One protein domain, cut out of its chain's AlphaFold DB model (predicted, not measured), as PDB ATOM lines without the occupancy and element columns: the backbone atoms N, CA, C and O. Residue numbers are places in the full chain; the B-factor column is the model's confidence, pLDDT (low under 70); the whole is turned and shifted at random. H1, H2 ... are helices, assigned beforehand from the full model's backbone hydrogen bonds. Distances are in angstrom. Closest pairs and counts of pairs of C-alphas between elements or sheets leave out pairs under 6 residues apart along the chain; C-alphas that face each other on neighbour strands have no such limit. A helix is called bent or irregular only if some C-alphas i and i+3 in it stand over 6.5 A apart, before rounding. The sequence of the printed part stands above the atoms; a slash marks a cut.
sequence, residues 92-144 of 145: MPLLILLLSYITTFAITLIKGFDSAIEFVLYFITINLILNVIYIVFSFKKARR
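AT A GLANCE: This is residues 92 to 144 of the 145 residues of an uncharacterized protein of Bacillus sp. M 2-6 (UniProt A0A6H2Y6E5). What shape does the printed part make? Two long helices form an open U: H1 leads into a tight turn at residues 112 to 115, and H2 folds back past H1 with an empty gap between them. H2 is the longer arm. What are the counts and the size? There are 53 residues printed, with two named helices in the order H1, H2, and no named strand; the class is all helix. The whole is loose, with a radius of gyration of the C-alphas of 14.3 A, and flat, spanning 46 by 24 by 10 A.

IN THESE COORDINATES: Where is the first helix? H1 holds residues 92 to 111, from C-alpha 92 at (8.462, -5.896, 45.170) to C-alpha 111 at (-15.793, -11.899, 59.228), a length of 28.7 A. Where is the second? H2 holds residues 116 to 142 and is 39.6 A long. Its x runs back from -22.887 at C-alpha 116 to 3.008 at C-alpha 142, which is at (3.008, 12.591, 30.670).

HOW THE PARTS SIT: Do the helices meet? H1 and H2 are apart, with no C-alpha of the one within 8 A of the other. Which residues stand free? Residues 92 to 104, 106 to 121 and 123 to 144 do, with no C-alpha 8 or more residues away along the chain within 10 A. Are the helices well formed? In H1 and H2 every O i to N i+4 pair is within hydrogen-bond range, and neither helix is bent.

THE WHOLE: How far does it reach? The two C-alphas farthest apart, those of Asp 114 and Arg 144, are 46.4 A apart. Is there a cut or a long link? The printed part has no cut, and the link from H1 to H2 is tight, with 4 residues. Where is confidence low? The mean pLDDT of the printed part is 74.1; residues 92, 94, 112 to 113 and 138 to 144 are under 70 in this predicted model.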
ATOM      1  N   MET A  92       8.751  -5.141  43.946       57.34
ATOM      2  CA  MET A  92       8.462  -5.896  45.170       57.34
ATOM      3  C   MET A  92       7.677  -5.114  46.234       57.34
ATOM      4  O   MET A  92       6.707  -5.682  46.725       57.34
ATOM      5  N   PRO A  93       7.984  -3.844  46.578       70.06
ATOM      6  CA  PRO A  93       7.239  -3.171  47.645       70.06
ATOM      7  C   PRO A  93       5.767  -2.944  47.268       70.06
ATOM      8  O   PRO A  93       4.885  -3.113  48.102       70.06
ATOM      9  N   LEU A  94       5.489  -2.644  45.994       69.19
ATOM     10  CA  LEU A  94       4.127  -2.468  45.479       69.19
ATOM     11  C   LEU A  94       3.340  -3.781  45.441       69.19
ATOM     12  O   LEU A  94       2.166  -3.788  45.795       69.19
ATOM     13  N   LEU A  95       3.970  -4.887  45.035       74.06
ATOM     14  CA  LEU A  95       3.315  -6.196  45.025       74.06
ATOM     15  C   LEU A  95       3.004  -6.676  46.449       74.06
ATOM     16  O   LEU A  95       1.921  -7.198  46.686       74.06
ATOM     17  N   ILE A  96       3.922  -6.455  47.395       80.44
ATOM     18  CA  ILE A  96       3.721  -6.787  48.811       80.44
ATOM     19  C   ILE A  96       2.563  -5.966  49.395       80.44
ATOM     20  O   ILE A  96       1.685  -6.548  50.024       80.44
ATOM     21  N   LEU A  97       2.507  -4.658  49.118       80.31
ATOM     22  CA  LEU A  97       1.391  -3.787  49.518       80.31
ATOM     23  C   LEU A  97       0.046  -4.241  48.929       80.31
ATOM     24  O   LEU A  97      -0.973  -4.239  49.619       80.31
ATOM     25  N   LEU A  98       0.035  -4.654  47.659       82.25
ATOM     26  CA  LEU A  98      -1.172  -5.163  47.009       82.25
ATOM     27  C   LEU A  98      -1.643  -6.472  47.663       82.25
ATOM     28  O   LEU A  98      -2.825  -6.626  47.960       82.25
ATOM     29  N   LEU A  99      -0.719  -7.401  47.925       83.81
ATOM     30  CA  LEU A  99      -1.027  -8.684  48.562       83.81
ATOM     31  C   LEU A  99      -1.489  -8.510  50.016       83.81
ATOM     32  O   LEU A  99      -2.443  -9.173  50.427       83.81
ATOM     33  N   SER A 100      -0.888  -7.593  50.784       84.19
ATOM     34  CA  SER A 100      -1.358  -7.275  52.141       84.19
ATOM     35  C   SER A 100      -2.762  -6.667  52.130       84.19
ATOM     36  O   SER A 100      -3.580  -6.963  52.996       84.19
ATOM     37  N   TYR A 101      -3.076  -5.853  51.120       83.88
ATOM     38  CA  TYR A 101      -4.408  -5.271  50.974       83.88
ATOM     39  C   TYR A 101      -5.463  -6.333  50.629       83.88
ATOM     40  O   TYR A 101      -6.509  -6.396  51.272       83.88
ATOM     41  N   ILE A 102      -5.169  -7.214  49.667       85.31
ATOM     42  CA  ILE A 102      -6.075  -8.299  49.253       85.31
ATOM     43  C   ILE A 102      -6.340  -9.271  50.408       85.31
ATOM     44  O   ILE A 102      -7.478  -9.678  50.621       85.31
ATOM     45  N   THR A 103      -5.305  -9.632  51.170       83.69
ATOM     46  CA  THR A 103      -5.452 -10.537  52.324       83.69
ATOM     47  C   THR A 103      -6.279  -9.908  53.439       83.69
ATOM     48  O   THR A 103      -7.175 -10.563  53.965       83.69
ATOM     49  N   THR A 104      -6.060  -8.626  53.740       82.56
ATOM     50  CA  THR A 104      -6.886  -7.889  54.710       82.56
ATOM     51  C   THR A 104      -8.345  -7.835  54.252       82.56
ATOM     52  O   THR A 104      -9.236  -8.152  55.032       82.56
ATOM     53  N   PHE A 105      -8.592  -7.544  52.970       76.56
ATOM     54  CA  PHE A 105      -9.942  -7.533  52.401       76.56
ATOM     55  C   PHE A 105     -10.643  -8.891  52.498       76.56
ATOM     56  O   PHE A 105     -11.802  -8.959  52.901       76.56
ATOM     57  N   ALA A 106      -9.940  -9.976  52.166       78.12
ATOM     58  CA  ALA A 106     -10.488 -11.324  52.262       78.12
ATOM     59  C   ALA A 106     -10.868 -11.681  53.709       78.12
ATOM     60  O   ALA A 106     -11.931 -12.253  53.937       78.12
ATOM     61  N   ILE A 107     -10.044 -11.297  54.690       80.19
ATOM     62  CA  ILE A 107     -10.337 -11.510  56.115       80.19
ATOM     63  C   ILE A 107     -11.572 -10.709  56.547       80.19
ATOM     64  O   ILE A 107     -12.425 -11.253  57.248       80.19
ATOM     65  N   THR A 108     -11.699  -9.449  56.117       76.94
ATOM     66  CA  THR A 108     -12.870  -8.610  56.423       76.94
ATOM     67  C   THR A 108     -14.151  -9.174  55.804       76.94
ATOM     68  O   THR A 108     -15.184  -9.198  56.462       76.94
ATOM     69  N   LEU A 109     -14.092  -9.710  54.580       73.38
ATOM     70  CA  LEU A 109     -15.247 -10.366  53.953       73.38
ATOM     71  C   LEU A 109     -15.681 -11.640  54.687       73.38
ATOM     72  O   LEU A 109     -16.878 -11.872  54.826       73.38
ATOM     73  N   ILE A 110     -14.730 -12.455  55.161       76.19
ATOM     74  CA  ILE A 110     -15.030 -13.693  55.904       76.19
ATOM     75  C   ILE A 110     -15.677 -13.382  57.257       76.19
ATOM     76  O   ILE A 110     -16.555 -14.121  57.696       76.19
ATOM     77  N   LYS A 111     -15.248 -12.303  57.924       77.19
ATOM     78  CA  LYS A 111     -15.793 -11.899  59.228       77.19
ATOM     79  C   LYS A 111     -17.149 -11.193  59.138       77.19
ATOM     80  O   LYS A 111     -17.838 -11.128  60.146       77.19
ATOM     81  N   GLY A 112     -17.543 -10.734  57.950       67.81
ATOM     82  CA  GLY A 112     -18.722  -9.891  57.778       67.81
ATOM     83  C   GLY A 112     -18.471  -8.460  58.258       67.81
ATOM     84  O   GLY A 112     -17.520  -8.183  58.986       67.81
ATOM     85  N   PHE A 113     -19.308  -7.532  57.797       68.38
ATOM     86  CA  PHE A 113     -19.323  -6.164  58.309       68.38
ATOM     87  C   PHE A 113     -20.367  -6.091  59.419       68.38
ATOM     88  O   PHE A 113     -21.554  -6.271  59.145       68.38
ATOM     89  N   ASP A 114     -19.937  -5.807  60.645       72.19
ATOM     90  CA  ASP A 114     -20.851  -5.704  61.789       72.19
ATOM     91  C   ASP A 114     -21.641  -4.384  61.762       72.19
ATOM     92  O   ASP A 114     -22.686  -4.257  62.403       72.19
ATOM     93  N   SER A 115     -21.184  -3.385  60.989       73.56
ATOM     94  CA  SER A 115     -21.866  -2.096  60.862       73.56
ATOM     95  C   SER A 115     -21.801  -1.478  59.461       73.56
ATOM     96  O   SER A 115     -20.829  -1.608  58.715       73.56
ATOM     97  N   ALA A 116     -22.835  -0.704  59.115       71.44
ATOM     98  CA  ALA A 116     -22.887   0.061  57.866       71.44
ATOM     99  C   ALA A 116     -21.800   1.154  57.784       71.44
ATOM    100  O   ALA A 116     -21.381   1.535  56.693       71.44
ATOM    101  N   ILE A 117     -21.316   1.642  58.931       75.94
ATOM    102  CA  ILE A 117     -20.262   2.662  59.013       75.94
ATOM    103  C   ILE A 117     -18.930   2.099  58.506       75.94
ATOM    104  O   ILE A 117     -18.226   2.769  57.747       75.94
ATOM    105  N   GLU A 118     -18.609   0.852  58.856       71.56
ATOM    106  CA  GLU A 118     -17.403   0.170  58.376       71.56
ATOM    107  C   GLU A 118     -17.423  -0.025  56.860       71.56
ATOM    108  O   GLU A 118     -16.408   0.185  56.198       71.56
ATOM    109  N   PHE A 119     -18.590  -0.332  56.293       71.00
ATOM    110  CA  PHE A 119     -18.754  -0.457  54.847       71.00
ATOM    111  C   PHE A 119     -18.523   0.877  54.116       71.00
ATOM    112  O   PHE A 119     -17.834   0.923  53.093       71.00
ATOM    113  N   VAL A 120     -19.052   1.981  54.657       76.00
ATOM    114  CA  VAL A 120     -18.885   3.324  54.077       76.00
ATOM    115  C   VAL A 120     -17.429   3.786  54.158       76.00
ATOM    116  O   VAL A 120     -16.876   4.236  53.151       76.00
ATOM    117  N   LEU A 121     -16.782   3.632  55.317       76.50
ATOM    118  CA  LEU A 121     -15.358   3.940  55.481       76.50
ATOM    119  C   LEU A 121     -14.505   3.118  54.512       76.50
ATOM    120  O   LEU A 121     -13.627   3.670  53.845       76.50
ATOM    121  N   TYR A 122     -14.826   1.832  54.364       74.88
ATOM    122  CA  TYR A 122     -14.132   0.935  53.452       74.88
ATOM    123  C   TYR A 122     -14.244   1.386  51.983       74.88
ATOM    124  O   TYR A 122     -13.233   1.464  51.271       74.88
ATOM    125  N   PHE A 123     -15.445   1.775  51.541       76.38
ATOM    126  CA  PHE A 123     -15.686   2.284  50.187       76.38
ATOM    127  C   PHE A 123     -14.912   3.583  49.903       76.38
ATOM    128  O   PHE A 123     -14.370   3.763  48.807       76.38
ATOM    129  N   ILE A 124     -14.794   4.470  50.895       79.94
ATOM    130  CA  ILE A 124     -13.999   5.702  50.786       79.94
ATOM    131  C   ILE A 124     -12.510   5.367  50.603       79.94
ATOM    132  O   ILE A 124     -11.868   5.918  49.704       79.94
ATOM    133  N   THR A 125     -11.965   4.423  51.379       80.81
ATOM    134  CA  THR A 125     -10.558   4.000  51.237       80.81
ATOM    135  C   THR A 125     -10.243   3.402  49.867       80.81
ATOM    136  O   THR A 125      -9.219   3.761  49.283       80.81
ATOM    137  N   ILE A 126     -11.119   2.558  49.305       79.69
ATOM    138  CA  ILE A 126     -10.928   2.015  47.947       79.69
ATOM    139  C   ILE A 126     -10.861   3.147  46.919       79.69
ATOM    140  O   ILE A 126      -9.948   3.179  46.090       79.69
ATOM    141  N   ASN A 127     -11.805   4.088  46.976       76.75
ATOM    142  CA  ASN A 127     -11.859   5.200  46.025       76.75
ATOM    143  C   ASN A 127     -10.628   6.110  46.127       76.75
ATOM    144  O   ASN A 127     -10.119   6.578  45.104       76.75
ATOM    145  N   LEU A 128     -10.104   6.325  47.337       81.88
ATOM    146  CA  LEU A 128      -8.871   7.080  47.544       81.88
ATOM    147  C   LEU A 128      -7.668   6.367  46.904       81.88
ATOM    148  O   LEU A 128      -6.898   6.989  46.169       81.88
ATOM    149  N   ILE A 129      -7.534   5.055  47.122       82.94
ATOM    150  CA  ILE A 129      -6.442   4.243  46.562       82.94
ATOM    151  C   ILE A 129      -6.502   4.233  45.028       82.94
ATOM    152  O   ILE A 129      -5.481   4.453  44.372       82.94
ATOM    153  N   LEU A 130      -7.688   4.035  44.445       80.19
ATOM    154  CA  LEU A 130      -7.878   4.057  42.991       80.19
ATOM    155  C   LEU A 130      -7.503   5.416  42.385       80.19
ATOM    156  O   LEU A 130      -6.815   5.456  41.361       80.19
ATOM    157  N   ASN A 131      -7.868   6.523  43.041       81.19
ATOM    158  CA  ASN A 131      -7.479   7.866  42.605       81.19
ATOM    159  C   ASN A 131      -5.962   8.080  42.652       81.19
ATOM    160  O   ASN A 131      -5.379   8.585  41.690       81.19
ATOM    161  N   VAL A 132      -5.291   7.650  43.724       81.56
ATOM    162  CA  VAL A 132      -3.826   7.749  43.828       81.56
ATOM    163  C   VAL A 132      -3.146   6.935  42.723       81.56
ATOM    164  O   VAL A 132      -2.231   7.435  42.062       81.56
ATOM    165  N   ILE A 133      -3.620   5.713  42.456       82.12
ATOM    166  CA  ILE A 133      -3.108   4.876  41.361       82.12
ATOM    167  C   ILE A 133      -3.295   5.582  40.011       82.12
ATOM    168  O   ILE A 133      -2.346   5.651  39.224       82.12
ATOM    169  N   TYR A 134      -4.479   6.143  39.753       78.62
ATOM    170  CA  TYR A 134      -4.777   6.868  38.517       78.62
ATOM    171  C   TYR A 134      -3.854   8.078  38.312       78.62
ATOM    172  O   TYR A 134      -3.303   8.261  37.220       78.62
ATOM    173  N   ILE A 135      -3.623   8.869  39.363       76.69
ATOM    174  CA  ILE A 135      -2.718  10.025  39.335       76.69
ATOM    175  C   ILE A 135      -1.292   9.571  39.007       76.69
ATOM    176  O   ILE A 135      -0.685  10.065  38.051       76.69
ATOM    177  N   VAL A 136      -0.765   8.576  39.727       75.12
ATOM    178  CA  VAL A 136       0.590   8.045  39.500       75.12
ATOM    179  C   VAL A 136       0.750   7.520  38.068       75.12
ATOM    180  O   VAL A 136       1.786   7.742  37.427       75.12
ATOM    181  N   PHE A 137      -0.273   6.854  37.528       70.81
ATOM    182  CA  PHE A 137      -0.239   6.334  36.163       70.81
ATOM    183  C   PHE A 137      -0.299   7.452  35.111       70.81
ATOM    184  O   PHE A 137       0.433   7.404  34.115       70.81
ATOM    185  N   SER A 138      -1.098   8.491  35.362       68.38
ATOM    186  CA  SER A 138      -1.228   9.670  34.498       68.38
ATOM    187  C   SER A 138       0.078  10.466  34.418       68.38
ATOM    188  O   SER A 138       0.554  10.768  33.319       68.38
ATOM    189  N   PHE A 139       0.755  10.685  35.550       59.72
ATOM    190  CA  PHE A 139       2.086  11.309  35.581       59.72
ATOM    191  C   PHE A 139       3.139  10.488  34.819       59.72
ATOM    192  O   PHE A 139       3.999  11.038  34.124       59.72
ATOM    193  N   LYS A 140       3.058   9.154  34.878       54.81
ATOM    194  CA  LYS A 140       3.974   8.260  34.149       54.81
ATOM    195  C   LYS A 140       3.741   8.260  32.632       54.81
ATOM    196  O   LYS A 140       4.654   7.878  31.896       54.81
ATOM    197  N   LYS A 141       2.548   8.652  32.167       51.81
ATOM    198  CA  LYS A 141       2.210   8.821  30.743       51.81
ATOM    199  C   LYS A 141       2.660  10.188  30.215       51.81
ATOM    200  O   LYS A 141       3.178  10.245  29.104       51.81
ATOM    201  N   ALA A 142       2.545  11.245  31.021       52.25
ATOM    202  CA  ALA A 142       3.008  12.591  30.670       52.25
ATOM    203  C   ALA A 142       4.536  12.669  30.487       52.25
ATOM    204  O   ALA A 142       5.009  13.312  29.564       52.25
ATOM    205  N   ARG A 143       5.311  11.932  31.294       47.31
ATOM    206  CA  ARG A 143       6.789  11.912  31.235       47.31
ATOM    207  C   ARG A 143       7.393  11.099  30.071       47.31
ATOM    208  O   ARG A 143       8.604  10.902  30.041       47.31
ATOM    209  N   ARG A 144       6.564  10.527  29.190       51.69
ATOM    210  CA  ARG A 144       6.993   9.745  28.006       51.69
ATOM    211  C   ARG A 144       6.706  10.447  26.674       51.69
ATOM    212  O   ARG A 144       6.958   9.839  25.635       51.69
TER     213      ARG A 144